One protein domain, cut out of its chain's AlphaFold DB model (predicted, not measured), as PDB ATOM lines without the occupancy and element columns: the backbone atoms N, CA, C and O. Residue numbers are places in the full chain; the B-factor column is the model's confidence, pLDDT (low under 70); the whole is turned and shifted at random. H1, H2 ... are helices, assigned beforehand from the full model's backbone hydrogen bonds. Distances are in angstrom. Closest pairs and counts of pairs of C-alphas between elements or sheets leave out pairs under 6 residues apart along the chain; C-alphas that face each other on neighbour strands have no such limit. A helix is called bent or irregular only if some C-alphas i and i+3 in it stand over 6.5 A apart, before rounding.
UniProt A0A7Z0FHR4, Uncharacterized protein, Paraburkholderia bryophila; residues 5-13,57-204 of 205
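What this domain is: This is residues 5 to 13 and 57 to 204 of the 205 residues of an uncharacterized protein of Paraburkholderia bryophila (UniProt A0A7Z0FHR4). An elongated body of helices is built along one long, gently bent helix, H6; H1 and H2 pack along one side of it, H5 and the hairpin of H3 and H4 along another, and H7 packs on H3, away from H6. The printed part has 157 residues with seven named helices, H1 to H7 along the chain, and no named strand: the class is all helix. It is compact, with a radius of gyration of the C-alphas of 17.2 A, and spans 54 by 30 by 21 A.

How they stand to each other: The hub is H6, residues 150 to 186, touching five helices; by its hydrogen bonds it was assigned as one helix, but it is bent, with C-alphas 165 and 168 6.6 A apart. Its arms, H6a, residues 150 to 165, and H6b, residues 168 to 186, stand at a shallow tilt of 29 degrees. H1, residues 58 to 66, touches H6b, opposite ways at a shallow tilt of 28 degrees; the closest C-alphas, of Ser 58 and Gly 178, are 4.2 A apart. H2, residues 69 to 76, touches residues 160 to 163 alone of H6a, closest at the C-alphas of Asn 70 and Leu 160, 6.7 A. H5, residues 130 to 139, forms a hairpin with H6a; the closest C-alphas, of Val 137 and Arg 153, are 5.2 A apart. H3, residues 88 to 109, touches H6b with residues 104 to 109 alone, closest at the C-alphas of Ala 108 and Arg 180, 5.1 A. H3 and H4, residues 117 to 125, form a hairpin at 13 degrees. H7, residues 198 to 203, touches H3. In each helix or arm, every O i to N i+4 pair is within hydrogen-bond range.

Where its parts are: H1 begins at C-alpha 58 (186.801, 152.934, 254.944). H3 is 32.0 A long, H6a 22.6 A and H6b 26.5 A. H7 ends at C-alpha 203 (174.626, 138.701, 245.228).

The domain as a whole: Residues 14 to 56 are not printed; C-alphas 13 and 57 are 19.6 A apart. The links H2 to H3 and H6 to H7 are long. The pLDDT is under 70 at residues 85 to 86 and 187 to 204.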
ATOM      1  N   ASN A   5     184.821 137.569 227.211       83.75
ATOM      2  CA  ASN A   5     185.062 137.123 228.581       83.75
ATOM      3  C   ASN A   5     186.235 137.907 229.177       83.75
ATOM      4  O   ASN A   5     187.294 138.033 228.550       83.75
ATOM      5  N   HIS A   6     186.056 138.428 230.390       87.75
ATOM      6  CA  HIS A   6     187.112 139.147 231.092       87.75
ATOM      7  C   HIS A   6     188.260 138.203 231.469       87.75
ATOM      8  O   HIS A   6     188.044 137.093 231.950       87.75
ATOM      9  N   VAL A   7     189.501 138.665 231.302       89.88
ATOM     10  CA  VAL A   7     190.692 137.927 231.757       89.88
ATOM     11  C   VAL A   7     190.772 137.912 233.281       89.88
ATOM     12  O   VAL A   7     191.205 136.922 233.874       89.88
ATOM     13  N   PHE A   8     190.351 139.012 233.903       92.12
ATOM     14  CA  PHE A   8     190.254 139.176 235.346       92.12
ATOM     15  C   PHE A   8     188.822 139.548 235.719       92.12
ATOM     16  O   PHE A   8     188.230 140.437 235.114       92.12
ATOM     17  N   ASN A   9     188.274 138.891 236.732       89.75
ATOM     18  CA  ASN A   9     186.936 139.180 237.224       89.75
ATOM     19  C   ASN A   9     186.858 140.555 237.915       89.75
ATOM     20  O   ASN A   9     187.851 141.114 238.387       89.75
ATOM     21  N   ALA A  10     185.641 141.089 238.009       89.62
ATOM     22  CA  ALA A  10     185.349 142.422 238.527       89.62
ATOM     23  C   ALA A  10     185.436 142.512 240.069       89.62
ATOM     24  O   ALA A  10     184.423 142.593 240.771       89.62
ATOM     25  N   PHE A  11     186.651 142.497 240.619       94.56
ATOM     26  CA  PHE A  11     186.896 142.556 242.068       94.56
ATOM     27  C   PHE A  11     186.294 143.793 242.752       94.56
ATOM     28  O   PHE A  11     185.735 143.690 243.845       94.56
ATOM     29  N   ASP A  12     186.375 144.960 242.112       94.38
ATOM     30  CA  ASP A  12     185.804 146.217 242.608       94.38
ATOM     31  C   ASP A  12     184.281 146.134 242.755       94.38
ATOM     32  O   ASP A  12     183.730 146.682 243.707       94.38
ATOM     33  N   LYS A  13     183.595 145.401 241.869       92.75
ATOM     34  CA  LYS A  13     182.142 145.198 241.947       92.75
ATOM     35  C   LYS A  13     181.755 144.337 243.141       92.75
ATOM     36  O   LYS A  13     180.761 144.641 243.800       92.75
ATOM     37  N   TYR A  57     186.955 156.251 257.694       95.50
ATOM     38  CA  TYR A  57     188.172 155.453 257.506       95.50
ATOM     39  C   TYR A  57     188.106 154.515 256.308       95.50
ATOM     40  O   TYR A  57     189.126 154.334 255.640       95.50
ATOM     41  N   SER A  58     186.956 153.896 256.043       96.44
ATOM     42  CA  SER A  58     186.801 152.934 254.944       96.44
ATOM     43  C   SER A  58     186.581 153.598 253.593       96.44
ATOM     44  O   SER A  58     187.110 153.104 252.593       96.44
ATOM     45  N   TYR A  59     185.866 154.723 253.537       97.50
ATOM     46  CA  TYR A  59     185.413 155.281 252.263       97.50
ATOM     47  C   TYR A  59     186.565 155.724 251.360       97.50
ATOM     48  O   TYR A  59     186.536 155.486 250.154       97.50
ATOM     49  N   LYS A  60     187.628 156.292 251.939       96.88
ATOM     50  CA  LYS A  60     188.821 156.687 251.177       96.88
ATOM     51  C   LYS A  60     189.465 155.504 250.447       96.88
ATOM     52  O   LYS A  60     189.748 155.614 249.265       96.88
ATOM     53  N   TYR A  61     189.601 154.353 251.109       97.75
ATOM     54  CA  TYR A  61     190.215 153.174 250.498       97.75
ATOM     55  C   TYR A  61     189.292 152.539 249.465       97.75
ATOM     56  O   TYR A  61     189.758 152.032 248.454       97.75
ATOM     57  N   PHE A  62     187.979 152.598 249.689       97.44
ATOM     58  CA  PHE A  62     187.016 152.197 248.673       97.44
ATOM     59  C   PHE A  62     187.135 153.054 247.402       97.44
ATOM     60  O   PHE A  62     187.157 152.498 246.305       97.44
ATOM     61  N   LYS A  63     187.274 154.380 247.538       95.69
ATOM     62  CA  LYS A  63     187.534 155.270 246.397       95.69
ATOM     63  C   LYS A  63     188.870 154.965 245.731       95.69
ATOM     64  O   LYS A  63     188.898 154.818 244.517       95.69
ATOM     65  N   ASP A  64     189.932 154.786 246.516       96.25
ATOM     66  CA  ASP A  64     191.256 154.429 245.995       96.25
ATOM     67  C   ASP A  64     191.223 153.124 245.193       96.25
ATOM     68  O   ASP A  64     191.937 153.006 244.205       96.25
ATOM     69  N   ILE A  65     190.396 152.149 245.594       96.94
ATOM     70  CA  ILE A  65     190.159 150.921 244.825       96.94
ATOM     71  C   ILE A  65     189.386 151.253 243.548       96.94
ATOM     72  O   ILE A  65     189.883 150.981 242.461       96.94
ATOM     73  N   ARG A  66     188.188 151.842 243.665       93.88
ATOM     74  CA  ARG A  66     187.274 152.101 242.537       93.88
ATOM     75  C   ARG A  66     187.932 152.922 241.428       93.88
ATOM     76  O   ARG A  66     187.759 152.604 240.257       93.88
ATOM     77  N   ASP A  67     188.663 153.961 241.817       94.00
ATOM     78  CA  ASP A  67     189.250 154.952 240.915       94.00
ATOM     79  C   ASP A  67     190.672 154.560 240.472       94.00
ATOM     80  O   ASP A  67     191.346 155.316 239.769       94.00
ATOM     81  N   HIS A  68     191.160 153.379 240.875       95.94
ATOM     82  CA  HIS A  68     192.490 152.931 240.493       95.94
ATOM     83  C   HIS A  68     192.560 152.646 238.989       95.94
ATOM     84  O   HIS A  68     191.781 151.856 238.455       95.94
ATOM     85  N   VAL A  69     193.584 153.170 238.311       93.94
ATOM     86  CA  VAL A  69     193.785 152.963 236.864       93.94
ATOM     87  C   VAL A  69     193.783 151.480 236.461       93.94
ATOM     88  O   VAL A  69     193.180 151.097 235.463       93.94
ATOM     89  N   ASN A  70     194.387 150.614 237.279       95.75
ATOM     90  CA  ASN A  70     194.412 149.173 237.005       95.75
ATOM     91  C   ASN A  70     193.052 148.477 237.190       95.75
ATOM     92  O   ASN A  70     192.872 147.402 236.628       95.75
ATOM     93  N   ILE A  71     192.101 149.055 237.938       94.62
ATOM     94  CA  ILE A  71     190.725 148.534 237.969       94.62
ATOM     95  C   ILE A  71     190.059 148.765 236.613       94.62
ATOM     96  O   ILE A  71     189.478 147.833 236.071       94.62
ATOM     97  N   HIS A  72     190.216 149.946 236.008       90.00
ATOM     98  CA  HIS A  72     189.731 150.180 234.642       90.00
ATOM     99  C   HIS A  72     190.353 149.194 233.647       90.00
ATOM    100  O   HIS A  72     189.636 148.533 232.902       90.00
ATOM    101  N   LEU A  73     191.670 148.980 233.731       92.56
ATOM    102  CA  LEU A  73     192.350 148.002 232.880       92.56
ATOM    103  C   LEU A  73     191.878 146.558 233.102       92.56
ATOM    104  O   LEU A  73     191.898 145.784 232.149       92.56
ATOM    105  N   ILE A  74     191.455 146.170 234.310       93.56
ATOM    106  CA  ILE A  74     190.836 144.855 234.559       93.56
ATOM    107  C   ILE A  74     189.545 144.711 233.746       93.56
ATOM    108  O   ILE A  74     189.370 143.702 233.065       93.56
ATOM    109  N   HIS A  75     188.686 145.733 233.758       89.25
ATOM    110  CA  HIS A  75     187.435 145.734 232.991       89.25
ATOM    111  C   HIS A  75     187.676 145.745 231.478       89.25
ATOM    112  O   HIS A  75     186.941 145.092 230.740       89.25
ATOM    113  N   ASP A  76     188.729 146.420 231.020       89.00
ATOM    114  CA  ASP A  76     189.053 146.532 229.592       89.00
ATOM    115  C   ASP A  76     189.865 145.341 229.051       89.00
ATOM    116  O   ASP A  76     189.979 145.155 227.837       89.00
ATOM    117  N   THR A  77     190.438 144.509 229.928       91.12
ATOM    118  CA  THR A  77     191.213 143.322 229.538       91.12
ATOM    119  C   THR A  77     190.289 142.109 229.424       91.12
ATOM    120  O   THR A  77     190.106 141.337 230.366       91.12
ATOM    121  N   GLN A  78     189.726 141.929 228.235       90.12
ATOM    122  CA  GLN A  78     188.817 140.840 227.862       90.12
ATOM    123  C   GLN A  78     189.194 140.285 226.487       90.12
ATOM    124  O   GLN A  78     189.886 140.959 225.729       90.12
ATOM    125  N   ASP A  79     188.754 139.075 226.151       84.56
ATOM    126  CA  ASP A  79     188.794 138.612 224.759       84.56
ATOM    127  C   ASP A  79     187.607 139.160 223.940       84.56
ATOM    128  O   ASP A  79     186.760 139.879 224.465       84.56
ATOM    129  N   ASP A  80     187.553 138.857 222.639       86.56
ATOM    130  CA  ASP A  80     186.427 139.241 221.766       86.56
ATOM    131  C   ASP A  80     185.424 138.091 221.541       86.56
ATOM    132  O   ASP A  80     184.524 138.191 220.700       86.56
ATOM    133  N   ARG A  81     185.572 136.958 222.244       83.56
ATOM    134  CA  ARG A  81     184.671 135.809 222.069       83.56
ATOM    135  C   ARG A  81     183.353 136.092 222.769       83.56
ATOM    136  O   ARG A  81     183.344 136.670 223.843       83.56
ATOM    137  N   THR A  82     182.237 135.632 222.211       81.19
ATOM    138  CA  THR A  82     180.920 135.791 222.847       81.19
ATOM    139  C   THR A  82     180.929 135.284 224.293       81.19
ATOM    140  O   THR A  82     181.391 134.168 224.549       81.19
ATOM    141  N   VAL A  83     180.389 136.086 225.219       75.69
ATOM    142  CA  VAL A  83     180.226 135.685 226.625       75.69
ATOM    143  C   VAL A  83     179.398 134.414 226.707       75.69
ATOM    144  O   VAL A  83     178.299 134.338 226.150       75.69
ATOM    145  N   VAL A  84     179.901 133.432 227.449       71.94
ATOM    146  CA  VAL A  84     179.120 132.255 227.815       71.94
ATOM    147  C   VAL A  84     178.551 132.501 229.204       71.94
ATOM    148  O   VAL A  84     179.272 132.508 230.195       71.94
ATOM    149  N   ALA A  85     177.241 132.730 229.280       67.12
ATOM    150  CA  ALA A  85     176.579 132.925 230.563       67.12
ATOM    151  C   ALA A  85     176.795 131.701 231.473       67.12
ATOM    152  O   ALA A  85     176.581 130.566 231.044       67.12
ATOM    153  N   ASN A  86     177.155 131.948 232.736       64.88
ATOM    154  CA  ASN A  86     177.374 130.919 233.758       64.88
ATOM    155  C   ASN A  86     178.432 129.870 233.387       64.88
ATOM    156  O   ASN A  86     178.265 128.685 233.697       64.88
ATOM    157  N   ASP A  87     179.520 130.281 232.735       78.88
ATOM    158  CA  ASP A  87     180.669 129.395 232.590       78.88
ATOM    159  C   ASP A  87     181.253 128.980 233.957       78.88
ATOM    160  O   ASP A  87     180.955 129.546 235.017       78.88
ATOM    161  N   ALA A  88     182.061 127.916 233.942       83.12
ATOM    162  CA  ALA A  88     182.606 127.331 235.164       83.12
ATOM    163  C   ALA A  88     183.427 128.344 235.981       83.12
ATOM    164  O   ALA A  88     183.331 128.355 237.207       83.12
ATOM    165  N   ASN A  89     184.176 129.222 235.310       84.62
ATOM    166  CA  ASN A  89     185.005 130.233 235.959       84.62
ATOM    167  C   ASN A  89     184.155 131.295 236.673       84.62
ATOM    168  O   ASN A  89     184.380 131.586 237.847       84.62
ATOM    169  N   SER A  90     183.132 131.818 235.998       81.12
ATOM    170  CA  SER A  90     182.187 132.795 236.542       81.12
ATOM    171  C   SER A  90     181.454 132.237 237.761       81.12
ATOM    172  O   SER A  90     181.291 132.929 238.767       81.12
ATOM    173  N   LYS A  91     181.068 130.956 237.713       85.81
ATOM    174  CA  LYS A  91     180.438 130.270 238.845       85.81
ATOM    175  C   LYS A  91     181.389 130.130 240.034       85.81
ATOM    176  O   LYS A  91     181.001 130.453 241.155       85.81
ATOM    177  N   GLU A  92     182.617 129.666 239.805       88.94
ATOM    178  CA  GLU A  92     183.621 129.520 240.867       88.94
ATOM    179  C   GLU A  92     183.967 130.866 241.511       88.94
ATOM    180  O   GLU A  92     184.014 130.970 242.738       88.94
ATOM    181  N   PHE A  93     184.151 131.910 240.700       90.56
ATOM    182  CA  PHE A  93     184.370 133.263 241.200       90.56
ATOM    183  C   PHE A  93     183.175 133.765 242.011       90.56
ATOM    184  O   PHE A  93     183.361 134.312 243.095       90.56
ATOM    185  N   GLY A  94     181.949 133.547 241.527       89.31
ATOM    186  CA  GLY A  94     180.735 133.954 242.230       89.31
ATOM    187  C   GLY A  94     180.549 133.251 243.576       89.31
ATOM    188  O   GLY A  94     180.182 133.894 244.563       89.31
ATOM    189  N   ASP A  95     180.858 131.955 243.651       91.00
ATOM    190  CA  ASP A  95     180.828 131.203 244.907       91.00
ATOM    191  C   ASP A  95     181.870 131.740 245.914       91.00
ATOM    192  O   ASP A  95     181.541 131.929 247.090       91.00
ATOM    193  N   GLU A  96     183.097 132.055 245.482       93.94
ATOM    194  CA  GLU A  96     184.109 132.671 246.359       93.94
ATOM    195  C   GLU A  96     183.774 134.124 246.730       93.94
ATOM    196  O   GLU A  96     184.023 134.543 247.863       93.94
ATOM    197  N   ALA A  97     183.148 134.886 245.831       93.44
ATOM    198  CA  ALA A  97     182.700 136.249 246.111       93.44
ATOM    199  C   ALA A  97     181.629 136.251 247.209       93.44
ATOM    200  O   ALA A  97     181.660 137.092 248.110       93.44
ATOM    201  N   GLY A  98     180.731 135.261 247.183       89.75
ATOM    202  CA  GLY A  98     179.760 135.018 248.247       89.75
ATOM    203  C   GLY A  98     180.405 134.717 249.591       89.75
ATOM    204  O   GLY A  98     180.045 135.335 250.593       89.75
ATOM    205  N   LYS A  99     181.396 133.820 249.620       92.44
ATOM    206  CA  LYS A  99     182.137 133.500 250.851       92.44
ATOM    207  C   LYS A  99     182.876 134.715 251.402       92.44
ATOM    208  O   LYS A  99     182.823 134.957 252.604       92.44
ATOM    209  N   PHE A 100     183.522 135.496 250.535       95.31
ATOM    210  CA  PHE A 100     184.190 136.728 250.938       95.31
ATOM    211  C   PHE A 100     183.200 137.741 251.518       95.31
ATOM    212  O   PHE A 100     183.441 138.257 252.604       95.31
ATOM    213  N   GLY A 101     182.055 137.964 250.865       92.81
ATOM    214  CA  GLY A 101     181.012 138.849 251.385       92.81
ATOM    215  C   GLY A 101     180.528 138.449 252.775       92.81
ATOM    216  O   GLY A 101     180.530 139.282 253.679       92.81
ATOM    217  N   ILE A 102     180.214 137.166 252.980       88.88
ATOM    218  CA  ILE A 102     179.824 136.634 254.296       88.88
ATOM    219  C   ILE A 102     180.925 136.885 255.334       88.88
ATOM    220  O   ILE A 102     180.641 137.435 256.397       88.88
ATOM    221  N   ALA A 103     182.179 136.551 255.014       92.38
ATOM    222  CA  ALA A 103     183.302 136.740 255.928       92.38
ATOM    223  C   ALA A 103     183.470 138.212 256.337       92.38
ATOM    224  O   ALA A 103     183.678 138.504 257.514       92.38
ATOM    225  N   VAL A 104     183.336 139.151 255.393       92.31
ATOM    226  CA  VAL A 104     183.413 140.588 255.693       92.31
ATOM    227  C   VAL A 104     182.262 141.020 256.594       92.31
ATOM    228  O   VAL A 104     182.517 141.702 257.582       92.31
ATOM    229  N   MET A 105     181.023 140.620 256.301       86.69
ATOM    230  CA  MET A 105     179.862 140.969 257.128       86.69
ATOM    231  C   MET A 105     180.027 140.494 258.567       86.69
ATOM    232  O   MET A 105     179.894 141.286 259.502       86.69
ATOM    233  N   GLU A 106     180.330 139.209 258.751       85.38
ATOM    234  CA  GLU A 106     180.474 138.618 260.078       85.38
ATOM    235  C   GLU A 106     181.618 139.270 260.858       85.38
ATOM    236  O   GLU A 106     181.467 139.582 262.041       85.38
ATOM    237  N   TRP A 107     182.746 139.532 260.194       87.56
ATOM    238  CA  TRP A 107     183.901 140.172 260.814       87.56
ATOM    239  C   TRP A 107     183.656 141.638 261.174       87.56
ATOM    240  O   TRP A 107     184.012 142.092 262.267       87.56
ATOM    241  N   ALA A 108     183.031 142.389 260.270       83.75
ATOM    242  CA  ALA A 108     182.784 143.813 260.437       83.75
ATOM    243  C   ALA A 108     181.742 144.076 261.543       83.75
ATOM    244  O   ALA A 108     181.871 145.040 262.297       83.75
ATOM    245  N   THR A 109     180.767 143.173 261.701       76.75
ATOM    246  CA  THR A 109     179.707 143.240 262.727       76.75
ATOM    247  C   THR A 109     180.041 142.507 264.029       76.75
ATOM    248  O   THR A 109     179.303 142.607 265.005       76.75
ATOM    249  N   GLY A 110     181.173 141.803 264.079       78.12
ATOM    250  CA  GLY A 110     181.638 141.097 265.273       78.12
ATOM    251  C   GLY A 110     180.962 139.749 265.533       78.12
ATOM    252  O   GLY A 110     181.190 139.173 266.594       78.12
ATOM    253  N   ALA A 111     180.175 139.229 264.588       80.00
ATOM    254  CA  ALA A 111     179.602 137.884 264.663       80.00
ATOM    255  C   ALA A 111     180.670 136.780 264.538       80.00
ATOM    256  O   ALA A 111     180.501 135.692 265.087       80.00
ATOM    257  N   ASN A 112     181.781 137.062 263.850       79.62
ATOM    258  CA  ASN A 112     182.925 136.163 263.706       79.62
ATOM    259  C   ASN A 112     184.239 136.952 263.813       79.62
ATOM    260  O   ASN A 112     184.317 138.103 263.396       79.62
ATOM    261  N   ALA A 113     185.284 136.353 264.386       78.06
ATOM    262  CA  ALA A 113     186.598 136.984 264.522       78.06
ATOM    263  C   ALA A 113     187.577 136.618 263.392       78.06
ATOM    264  O   ALA A 113     188.650 137.221 263.319       78.06
ATOM    265  N   ASN A 114     187.221 135.659 262.529       87.44
ATOM    266  CA  ASN A 114     188.075 135.191 261.438       87.44
ATOM    267  C   ASN A 114     188.418 136.325 260.465       87.44
ATOM    268  O   ASN A 114     187.558 137.128 260.110       87.44
ATOM    269  N   ASP A 115     189.678 136.383 260.034       89.88
ATOM    270  CA  ASP A 115     190.160 137.421 259.126       89.88
ATOM    271  C   ASP A 115     189.579 137.215 257.709       89.88
ATOM    272  O   ASP A 115     189.878 136.204 257.064       89.88
ATOM    273  N   PRO A 116     188.782 138.162 257.173       94.38
ATOM    274  CA  PRO A 116     188.215 138.046 255.831       94.38
ATOM    275  C   PRO A 116     189.270 138.049 254.713       94.38
ATOM    276  O   PRO A 116     188.943 137.719 253.568       94.38
ATOM    277  N   LEU A 117     190.538 138.374 255.007       96.06
ATOM    278  CA  LEU A 117     191.627 138.286 254.026       96.06
ATOM    279  C   LEU A 117     191.875 136.862 253.526       96.06
ATOM    280  O   LEU A 117     192.362 136.701 252.406       96.06
ATOM    281  N   ASP A 118     191.539 135.832 254.300       95.25
ATOM    282  CA  ASP A 118     191.681 134.453 253.830       95.25
ATOM    283  C   ASP A 118     190.689 134.150 252.706       95.25
ATOM    284  O   ASP A 118     191.086 133.633 251.661       95.25
ATOM    285  N   SER A 119     189.432 134.576 252.852       95.69
ATOM    286  CA  SER A 119     188.432 134.488 251.782       95.69
ATOM    287  C   SER A 119     188.773 135.390 250.593       95.69
ATOM    288  O   SER A 119     188.592 134.977 249.450       95.69
ATOM    289  N   TRP A 120     189.340 136.580 250.826       97.31
ATOM    290  CA  TRP A 120     189.841 137.440 249.744       97.31
ATOM    291  C   TRP A 120     190.915 136.738 248.900       97.31
ATOM    292  O   TRP A 120     190.870 136.780 247.673       97.31
ATOM    293  N   ARG A 121     191.874 136.051 249.533       96.81
ATOM    294  CA  ARG A 121     192.921 135.308 248.809       96.81
ATOM    295  C   ARG A 121     192.338 134.179 247.959       96.81
ATOM    296  O   ARG A 121     192.818 133.962 246.848       96.81
ATOM    297  N   GLN A 122     191.304 133.489 248.448       96.00
ATOM    298  CA  GLN A 122     190.600 132.476 247.652       96.00
ATOM    299  C   GLN A 122     189.883 133.102 246.452       96.00
ATOM    300  O   GLN A 122     190.037 132.613 245.333       96.00
ATOM    301  N   LEU A 123     189.204 134.236 246.656       95.94
ATOM    302  CA  LEU A 123     188.578 135.002 245.579       95.94
ATOM    303  C   LEU A 123     189.594 135.419 244.505       95.94
ATOM    304  O   LEU A 123     189.351 135.220 243.318       95.94
ATOM    305  N   VAL A 124     190.760 135.936 244.906       96.44
ATOM    306  CA  VAL A 124     191.857 136.292 243.989       96.44
ATOM    307  C   VAL A 124     192.347 135.082 243.192       96.44
ATOM    308  O   VAL A 124     192.564 135.192 241.988       96.44
ATOM    309  N   ASN A 125     192.466 133.909 243.818       94.50
ATOM    310  CA  ASN A 125     192.879 132.686 243.125       94.50
ATOM    311  C   ASN A 125     191.862 132.203 242.080       94.50
ATOM    312  O   ASN A 125     192.257 131.517 241.140       94.50
ATOM    313  N   LYS A 126     190.585 132.565 242.230       93.19
ATOM    314  CA  LYS A 126     189.507 132.293 241.263       93.19
ATOM    315  C   LYS A 126     189.204 133.474 240.342       93.19
ATOM    316  O   LYS A 126     188.284 133.423 239.535       93.19
ATOM    317  N   GLY A 127     189.949 134.564 240.472       90.62
ATOM    318  CA  GLY A 127     189.646 135.820 239.805       90.62
ATOM    319  C   GLY A 127     190.270 135.993 238.427       90.62
ATOM    320  O   GLY A 127     190.115 137.067 237.861       90.62
ATOM    321  N   SER A 128     190.964 134.989 237.886       91.94
ATOM    322  CA  SER A 128     191.483 135.021 236.516       91.94
ATOM    323  C   SER A 128     190.957 133.845 235.709       91.94
ATOM    324  O   SER A 128     191.029 132.708 236.170       91.94
ATOM    325  N   ASP A 129     190.474 134.130 234.501       90.94
ATOM    326  CA  ASP A 129     190.055 133.127 233.529       90.94
ATOM    327  C   ASP A 129     191.260 132.696 232.666       90.94
ATOM    328  O   ASP A 129     191.741 133.479 231.834       90.94
ATOM    329  N   PRO A 130     191.754 131.450 232.795       90.62
ATOM    330  CA  PRO A 130     192.912 130.989 232.030       90.62
ATOM    331  C   PRO A 130     192.660 130.925 230.519       90.62
ATOM    332  O   PRO A 130     193.590 131.088 229.719       90.62
ATOM    333  N   LEU A 131     191.420 130.663 230.105       89.75
ATOM    334  CA  LEU A 131     191.047 130.544 228.703       89.75
ATOM    335  C   LEU A 131     190.909 131.927 228.060       89.75
ATOM    336  O   LEU A 131     191.418 132.125 226.951       89.75
ATOM    337  N   ALA A 132     190.276 132.879 228.746       90.88
ATOM    338  CA  ALA A 132     190.225 134.267 228.296       90.88
ATOM    339  C   ALA A 132     191.635 134.870 228.254       90.88
ATOM    340  O   ALA A 132     191.997 135.481 227.253       90.88
ATOM    341  N   LEU A 133     192.483 134.600 229.259       93.75
ATOM    342  CA  LEU A 133     193.893 135.012 229.263       93.75
ATOM    343  C   LEU A 133     194.623 134.502 228.021       93.75
ATOM    344  O   LEU A 133     195.241 135.280 227.294       93.75
ATOM    345  N   LYS A 134     194.546 133.194 227.755       93.81
ATOM    346  CA  LYS A 134     195.198 132.581 226.592       93.81
ATOM    347  C   LYS A 134     194.708 133.209 225.286       93.81
ATOM    348  O   LYS A 134     195.520 133.504 224.406       93.81
ATOM    349  N   THR A 135     193.400 133.415 225.159       93.12
ATOM    350  CA  THR A 135     192.789 133.995 223.955       93.12
ATOM    351  C   THR A 135     193.214 135.446 223.776       93.12
ATOM    352  O   THR A 135     193.740 135.787 222.723       93.12
ATOM    353  N   TYR A 136     193.105 136.270 224.816       94.56
ATOM    354  CA  TYR A 136     193.533 137.666 224.796       94.56
ATOM    355  C   TYR A 136     195.012 137.803 224.426       94.56
ATOM    356  O   TYR A 136     195.372 138.580 223.546       94.56
ATOM    357  N   VAL A 137     195.895 137.015 225.042       96.31
ATOM    358  CA  VAL A 137     197.333 137.076 224.749       96.31
ATOM    359  C   VAL A 137     197.608 136.719 223.285       96.31
ATOM    360  O   VAL A 137     198.323 137.452 222.602       96.31
ATOM    361  N   THR A 138     196.993 135.656 222.767       95.00
ATOM    362  CA  THR A 138     197.264 135.175 221.401       95.00
ATOM    363  C   THR A 138     196.587 136.011 220.313       95.00
ATOM    364  O   THR A 138     197.217 136.306 219.302       95.00
ATOM    365  N   GLN A 139     195.343 136.439 220.523       92.75
ATOM    366  CA  GLN A 139     194.494 137.051 219.492       92.75
ATOM    367  C   GLN A 139     194.269 138.553 219.700       92.75
ATOM    368  O   GLN A 139     193.948 139.256 218.748       92.75
ATOM    369  N   GLY A 140     194.488 139.063 220.911       91.38
ATOM    370  CA  GLY A 140     194.155 140.436 221.272       91.38
ATOM    371  C   GLY A 140     192.673 140.634 221.565       91.38
ATOM    372  O   GLY A 140     191.953 139.698 221.909       91.38
ATOM    373  N   SER A 141     192.259 141.893 221.475       90.38
ATOM    374  CA  SER A 141     190.884 142.354 221.602       90.38
ATOM    375  C   SER A 141     190.702 143.604 220.751       90.38
ATOM    376  O   SER A 141     191.653 144.346 220.495       90.38
ATOM    377  N   SER A 142     189.461 143.846 220.359       88.06
ATOM    378  CA  SER A 142     188.973 145.040 219.681       88.06
ATOM    379  C   SER A 142     189.035 146.324 220.522       88.06
ATOM    380  O   SER A 142     188.804 147.406 219.981       88.06
ATOM    381  N   ALA A 143     189.353 146.249 221.822       87.25
ATOM    382  CA  ALA A 143     189.531 147.429 222.668       87.25
ATOM    383  C   ALA A 143     190.728 148.286 222.208       87.25
ATOM    384  O   ALA A 143     191.823 147.761 221.997       87.25
ATOM    385  N   ALA A 144     190.522 149.606 222.101       85.69
ATOM    386  CA  ALA A 144     191.468 150.551 221.491       85.69
ATOM    387  C   ALA A 144     192.869 150.531 222.124       85.69
ATOM    388  O   ALA A 144     193.868 150.604 221.413       85.69
ATOM    389  N   ASP A 145     192.945 150.363 223.445       88.44
ATOM    390  CA  ASP A 145     194.210 150.348 224.180       88.44
ATOM    391  C   ASP A 145     194.840 148.950 224.262       88.44
ATOM    392  O   ASP A 145     195.739 148.723 225.074       88.44
ATOM    393  N   THR A 146     194.379 147.967 223.485       91.81
ATOM    394  CA  THR A 146     194.967 146.620 223.488       91.81
ATOM    395  C   THR A 146     196.375 146.635 222.881       91.81
ATOM    396  O   THR A 146     196.551 147.110 221.762       91.81
ATOM    397  N   PRO A 147     197.405 146.087 223.561       95.50
ATOM    398  CA  PRO A 147     198.746 146.031 223.001       95.50
ATOM    399  C   PRO A 147     198.789 145.233 221.693       95.50
ATOM    400  O   PRO A 147     198.271 144.115 221.602       95.50
ATOM    401  N   ASN A 148     199.483 145.781 220.696       94.19
ATOM    402  CA  ASN A 148     199.553 145.207 219.348       94.19
ATOM    403  C   ASN A 148     200.377 143.908 219.271       94.19
ATOM    404  O   ASN A 148     200.219 143.131 218.332       94.19
ATOM    405  N   SER A 149     201.231 143.630 220.261       96.81
ATOM    406  CA  SER A 149     202.079 142.434 220.308       96.81
ATOM    407  C   SER A 149     201.640 141.445 221.389       96.81
ATOM    408  O   SER A 149     201.170 141.838 222.457       96.81
ATOM    409  N   GLU A 150     201.860 140.146 221.148       97.50
ATOM    410  CA  GLU A 150     201.615 139.098 222.153       97.50
ATOM    411  C   GLU A 150     202.404 139.366 223.444       97.50
ATOM    412  O   GLU A 150     201.871 139.250 224.548       97.50
ATOM    413  N   SER A 151     203.668 139.773 223.311       97.81
ATOM    414  CA  SER A 151     204.540 140.114 224.438       97.81
ATOM    415  C   SER A 151     203.988 141.280 225.258       97.81
ATOM    416  O   SER A 151     203.974 141.200 226.486       97.81
ATOM    417  N   GLY A 152     203.464 142.322 224.606       97.81
ATOM    418  CA  GLY A 152     202.817 143.451 225.275       97.81
ATOM    419  C   GLY A 152     201.538 143.046 226.012       97.81
ATOM    420  O   GLY A 152     201.331 143.450 227.156       97.81
ATOM    421  N   ARG A 153     200.705 142.193 225.403       97.56
ATOM    422  CA  ARG A 153     199.483 141.671 226.039       97.56
ATOM    423  C   ARG A 153     199.803 140.795 227.246       97.56
ATOM    424  O   ARG A 153     199.204 140.967 228.303       97.56
ATOM    425  N   ARG A 154     200.809 139.923 227.132       97.62
ATOM    426  CA  ARG A 154     201.306 139.109 228.250       97.62
ATOM    427  C   ARG A 154     201.847 139.979 229.383       97.62
ATOM    428  O   ARG A 154     201.510 139.729 230.537       97.62
ATOM    429  N   ALA A 155     202.638 141.003 229.066       97.88
ATOM    430  CA  ALA A 155     203.161 141.941 230.058       97.88
ATOM    431  C   ALA A 155     202.034 142.675 230.802       97.88
ATOM    432  O   ALA A 155     202.098 142.795 232.025       97.88
ATOM    433  N   ARG A 156     200.965 143.083 230.098       96.69
ATOM    434  CA  ARG A 156     199.759 143.638 230.733       96.69
ATOM    435  C   ARG A 156     199.123 142.647 231.705       96.69
ATOM    436  O   ARG A 156     198.889 143.016 232.850       96.69
ATOM    437  N   CYS A 157     198.870 141.407 231.285       97.06
ATOM    438  CA  CYS A 157     198.267 140.402 232.166       97.06
ATOM    439  C   CYS A 157     199.119 140.153 233.422       97.06
ATOM    440  O   CYS A 157     198.576 140.088 234.519       97.06
ATOM    441  N   VAL A 158     200.446 140.079 233.282       97.25
ATOM    442  CA  VAL A 158     201.365 139.935 234.425       97.25
ATOM    443  C   VAL A 158     201.283 141.143 235.360       97.25
ATOM    444  O   VAL A 158     201.174 140.970 236.572       97.25
ATOM    445  N   ALA A 159     201.288 142.364 234.820       97.38
ATOM    446  CA  ALA A 159     201.180 143.580 235.623       97.38
ATOM    447  C   ALA A 159     199.851 143.651 236.398       97.38
ATOM    448  O   ALA A 159     199.842 144.044 237.566       97.38
ATOM    449  N   LEU A 160     198.742 143.233 235.779       97.50
ATOM    450  CA  LEU A 160     197.434 143.181 236.433       97.50
ATOM    451  C   LEU A 160     197.372 142.103 237.523       97.50
ATOM    452  O   LEU A 160     196.889 142.395 238.614       97.50
ATOM    453  N   ASP A 161     197.917 140.905 237.295       97.19
ATOM    454  CA  ASP A 161     197.983 139.863 238.333       97.19
ATOM    455  C   ASP A 161     198.829 140.319 239.538       97.19
ATOM    456  O   ASP A 161     198.398 140.194 240.689       97.19
ATOM    457  N   MET A 162     199.979 140.958 239.288       97.62
ATOM    458  CA  MET A 162     200.804 141.566 240.339       97.62
ATOM    459  C   MET A 162     200.055 142.664 241.103       97.62
ATOM    460  O   MET A 162     200.155 142.743 242.329       97.62
ATOM    461  N   PHE A 163     199.287 143.503 240.404       98.00
ATOM    462  CA  PHE A 163     198.450 144.519 241.034       98.00
ATOM    463  C   PHE A 163     197.378 143.891 241.936       98.00
ATOM    464  O   PHE A 163     197.268 144.283 243.099       98.00
ATOM    465  N   VAL A 164     196.632 142.897 241.440       97.69
ATOM    466  CA  VAL A 164     195.563 142.214 242.188       97.69
ATOM    467  C   VAL A 164     196.122 141.556 243.455       97.69
ATOM    468  O   VAL A 164     195.631 141.785 244.567       97.69
ATOM    469  N   ARG A 165     197.193 140.769 243.310       97.38
ATOM    470  CA  ARG A 165     197.808 140.016 244.416       97.38
ATOM    471  C   ARG A 165     198.599 140.896 245.383       97.38
ATOM    472  O   ARG A 165     198.751 140.531 246.545       97.38
ATOM    473  N   GLY A 166     199.097 142.037 244.917       97.75
ATOM    474  CA  GLY A 166     199.872 142.988 245.706       97.75
ATOM    475  C   GLY A 166     199.033 144.172 246.170       97.75
ATOM    476  O   GLY A 166     198.400 144.139 247.227       97.75
ATOM    477  N   GLN A 167     199.062 145.248 245.388       98.00
ATOM    478  CA  GLN A 167     198.525 146.550 245.783       98.00
ATOM    479  C   GLN A 167     197.021 146.520 246.080       98.00
ATOM    480  O   GLN A 167     196.604 147.059 247.104       98.00
ATOM    481  N   LEU A 168     196.205 145.865 245.246       98.12
ATOM    482  CA  LEU A 168     194.763 145.761 245.489       98.12
ATOM    483  C   LEU A 168     194.478 145.018 246.798       98.12
ATOM    484  O   LEU A 168     193.646 145.454 247.584       98.12
ATOM    485  N   THR A 169     195.220 143.947 247.081       98.19
ATOM    486  CA  THR A 169     195.102 143.209 248.348       98.19
ATOM    487  C   THR A 169     195.440 144.089 249.559       98.19
ATOM    488  O   THR A 169     194.764 144.015 250.587       98.19
ATOM    489  N   VAL A 170     196.438 144.973 249.447       98.25
ATOM    490  CA  VAL A 170     196.758 145.960 250.495       98.25
ATOM    491  C   VAL A 170     195.625 146.972 250.670       98.25
ATOM    492  O   VAL A 170     195.228 147.252 251.803       98.25
ATOM    493  N   LEU A 171     195.071 147.490 249.573       98.31
ATOM    494  CA  LEU A 171     193.941 148.419 249.622       98.31
ATOM    495  C   LEU A 171     192.703 147.773 250.251       98.31
ATOM    496  O   LEU A 171     192.085 148.380 251.122       98.31
ATOM    497  N   VAL A 172     192.384 146.528 249.891       98.31
ATOM    498  CA  VAL A 172     191.274 145.763 250.480       98.31
ATOM    499  C   VAL A 172     191.483 145.562 251.975       98.31
ATOM    500  O   VAL A 172     190.568 145.810 252.757       98.31
ATOM    501  N   ARG A 173     192.694 145.197 252.410       97.81
ATOM    502  CA  ARG A 173     193.013 145.099 253.840       97.81
ATOM    503  C   ARG A 173     192.777 146.420 254.570       97.81
ATOM    504  O   ARG A 173     192.183 146.428 255.646       97.81
ATOM    505  N   ASN A 174     193.230 147.529 253.996       98.12
ATOM    506  CA  ASN A 174     193.065 148.850 254.594       98.12
ATOM    507  C   ASN A 174     191.594 149.283 254.637       98.12
ATOM    508  O   ASN A 174     191.148 149.813 255.656       98.12
ATOM    509  N   TRP A 175     190.836 149.002 253.576       97.94
ATOM    510  CA  TRP A 175     189.390 149.199 253.530       97.94
ATOM    511  C   TRP A 175     188.689 148.422 254.647       97.94
ATOM    512  O   TRP A 175     187.934 149.022 255.407       97.94
ATOM    513  N   LEU A 176     189.005 147.136 254.824       96.19
ATOM    514  CA  LEU A 176     188.440 146.300 255.886       96.19
ATOM    515  C   LEU A 176     188.759 146.854 257.278       96.19
ATOM    516  O   LEU A 176     187.864 147.027 258.105       96.19
ATOM    517  N   LEU A 177     190.020 147.195 257.548       93.56
ATOM    518  CA  LEU A 177     190.409 147.795 258.827       93.56
ATOM    519  C   LEU A 177     189.664 149.108 259.092       93.56
ATOM    520  O   LEU A 177     189.149 149.295 260.194       93.56
ATOM    521  N   GLY A 178     189.558 149.981 258.087       94.31
ATOM    522  CA  GLY A 178     188.774 151.210 258.182       94.31
ATOM    523  C   GLY A 178     187.302 150.927 258.468       94.31
ATOM    524  O   GLY A 178     186.715 151.546 259.351       94.31
ATOM    525  N   LEU A 179     186.737 149.918 257.807       93.19
ATOM    526  CA  LEU A 179     185.327 149.567 257.916       93.19
ATOM    527  C   LEU A 179     184.984 149.126 259.333       93.19
ATOM    528  O   LEU A 179     183.996 149.566 259.909       93.19
ATOM    529  N   ARG A 180     185.847 148.312 259.944       88.12
ATOM    530  CA  ARG A 180     185.669 147.888 261.334       88.12
ATOM    531  C   ARG A 180     185.766 149.047 262.320       88.12
ATOM    532  O   ARG A 180     185.089 149.018 263.345       88.12
ATOM    533  N   VAL A 181     186.607 150.046 262.050       89.94
ATOM    534  CA  VAL A 181     186.679 151.260 262.879       89.94
ATOM    535  C   VAL A 181     185.394 152.072 262.738       89.94
ATOM    536  O   VAL A 181     184.816 152.445 263.759       89.94
ATOM    537  N   ASP A 182     184.923 152.290 261.509       92.00
ATOM    538  CA  ASP A 182     183.679 153.017 261.245       92.00
ATOM    539  C   ASP A 182     182.495 152.343 261.951       92.00
ATOM    540  O   ASP A 182     181.833 152.969 262.776       92.00
ATOM    541  N   LEU A 183     182.284 151.040 261.750       87.62
ATOM    542  CA  LEU A 183     181.161 150.321 262.367       87.62
ATOM    543  C   LEU A 183     181.207 150.326 263.901       87.62
ATOM    544  O   LEU A 183     180.168 150.465 264.547       87.62
ATOM    545  N   LYS A 184     182.402 150.240 264.502       84.88
ATOM    546  CA  LYS A 184     182.561 150.387 265.959       84.88
ATOM    547  C   LYS A 184     182.135 151.769 266.447       84.88
ATOM    548  O   LYS A 184     181.496 151.853 267.493       84.88
ATOM    549  N   LYS A 185     182.465 152.840 265.712       87.44
ATOM    550  CA  LYS A 185     182.023 154.205 266.047       87.44
ATOM    551  C   LYS A 185     180.502 154.354 265.936       87.44
ATOM    552  O   LYS A 185     179.912 155.090 266.722       87.44
ATOM    553  N   LEU A 186     179.873 153.659 264.989       83.50
ATOM    554  CA  LEU A 186     178.424 153.725 264.771       83.50
ATOM    555  C   LEU A 186     177.614 153.023 265.872       83.50
ATOM    556  O   LEU A 186     176.467 153.396 266.114       83.50
ATOM    557  N   GLY A 187     178.196 152.038 266.566       69.50
ATOM    558  CA  GLY A 187     177.685 151.498 267.835       69.50
ATOM    559  C   GLY A 187     176.315 150.799 267.786       69.50
ATOM    560  O   GLY A 187     175.782 150.466 268.842       69.50
ATOM    561  N   LYS A 188     175.725 150.593 266.598       57.75
ATOM    562  CA  LYS A 188     174.344 150.093 266.427       57.75
ATOM    563  C   LYS A 188     174.158 149.013 265.359       57.75
ATOM    564  O   LYS A 188     173.032 148.572 265.153       57.75
ATOM    565  N   VAL A 189     175.217 148.576 264.683       61.75
ATOM    566  CA  VAL A 189     175.077 147.618 263.579       61.75
ATOM    567  C   VAL A 189     174.993 146.197 264.136       61.75
ATOM    568  O   VAL A 189     176.013 145.567 264.408       61.75
ATOM    569  N   SER A 190     173.770 145.707 264.346       56.66
ATOM    570  CA  SER A 190     173.512 144.303 264.669       56.66
ATOM    571  C   SER A 190     173.286 143.505 263.384       56.66
ATOM    572  O   SER A 190     172.454 143.845 262.546       56.66
ATOM    573  N   TYR A 191     174.041 142.420 263.225       57.31
ATOM    574  CA  TYR A 191     173.818 141.425 262.182       57.31
ATOM    575  C   TYR A 191     173.391 140.125 262.845       57.31
ATOM    576  O   TYR A 191     174.149 139.530 263.610       57.31
ATOM    577  N   THR A 192     172.168 139.689 262.554       55.38
ATOM    578  CA  THR A 192     171.709 138.349 262.916       55.38
ATOM    579  C   THR A 192     171.923 137.457 261.696       55.38
ATOM    580  O   THR A 192     171.280 137.702 260.671       55.38
ATOM    581  N   PRO A 193     172.798 136.437 261.760       52.88
ATOM    582  CA  PRO A 193     173.014 135.527 260.646       52.88
ATOM    583  C   PRO A 193     171.738 134.716 260.387       52.88
ATOM    584  O   PRO A 193     171.515 133.657 260.974       52.88
ATOM    585  N   ASN A 194     170.871 135.188 259.495       49.34
ATOM    586  CA  ASN A 194     169.807 134.352 258.958       49.34
ATOM    587  C   ASN A 194     170.424 133.446 257.890       49.34
ATOM    588  O   ASN A 194     170.574 133.831 256.735       49.34
ATOM    589  N   LYS A 195     170.851 132.259 258.345       44.59
ATOM    590  CA  LYS A 195     171.181 131.042 257.582       44.59
ATOM    591  C   LYS A 195     171.274 131.247 256.065       44.59
ATOM    592  O   LYS A 195     170.254 131.116 255.408       44.59
ATOM    593  N   ALA A 196     172.483 131.478 255.541       43.34
ATOM    594  CA  ALA A 196     173.005 131.095 254.212       43.34
ATOM    595  C   ALA A 196     172.197 131.358 252.907       43.34
ATOM    596  O   ALA A 196     172.773 131.241 251.828       43.34
ATOM    597  N   ALA A 197     170.917 131.724 252.950       44.88
ATOM    598  CA  ALA A 197     170.034 131.872 251.799       44.88
ATOM    599  C   ALA A 197     170.071 133.299 251.231       44.88
ATOM    600  O   ALA A 197     169.960 133.489 250.027       44.88
ATOM    601  N   ASP A 198     170.321 134.299 252.079       47.25
ATOM    602  CA  ASP A 198     170.159 135.704 251.696       47.25
ATOM    603  C   ASP A 198     171.329 136.237 250.839       47.25
ATOM    604  O   ASP A 198     171.148 137.099 249.987       47.25
ATOM    605  N   TRP A 199     172.545 135.694 250.986       43.38
ATOM    606  CA  TRP A 199     173.707 136.213 250.249       43.38
ATOM    607  C   TRP A 199     173.750 135.787 248.778       43.38
ATOM    608  O   TRP A 199     174.115 136.612 247.950       43.38
ATOM    609  N   LYS A 200     173.332 134.565 248.405       39.97
ATOM    610  CA  LYS A 200     173.262 134.160 246.982       39.97
ATOM    611  C   LYS A 200     172.173 134.922 246.217       39.97
ATOM    612  O   LYS A 200     172.417 135.350 245.089       39.97
ATOM    613  N   ASP A 201     171.027 135.172 246.852       43.22
ATOM    614  CA  ASP A 201     169.918 135.921 246.249       43.22
ATOM    615  C   ASP A 201     170.182 137.430 246.176       43.22
ATOM    616  O   ASP A 201     169.805 138.073 245.192       43.22
ATOM    617  N   ARG A 202     170.892 138.000 247.161       41.34
ATOM    618  CA  ARG A 202     171.355 139.394 247.115       41.34
ATOM    619  C   ARG A 202     172.533 139.579 246.173       41.34
ATOM    620  O   ARG A 202     172.646 140.642 245.564       41.34
ATOM    621  N   LEU A 203     173.403 138.574 246.016       40.34
ATOM    622  CA  LEU A 203     174.626 138.701 245.228       40.34
ATOM    623  C   LEU A 203     174.481 138.550 243.726       40.34
ATOM    624  O   LEU A 203     175.383 139.106 243.113       40.34
ATOM    625  N   LYS A 204     173.413 137.947 243.167       40.22
ATOM    626  CA  LYS A 204     173.176 137.753 241.708       40.22
ATOM    627  C   LYS A 204     174.269 138.394 240.839       40.22
ATOM    628  O   LYS A 204     174.135 139.555 240.442       40.22
TER     629      LYS A 204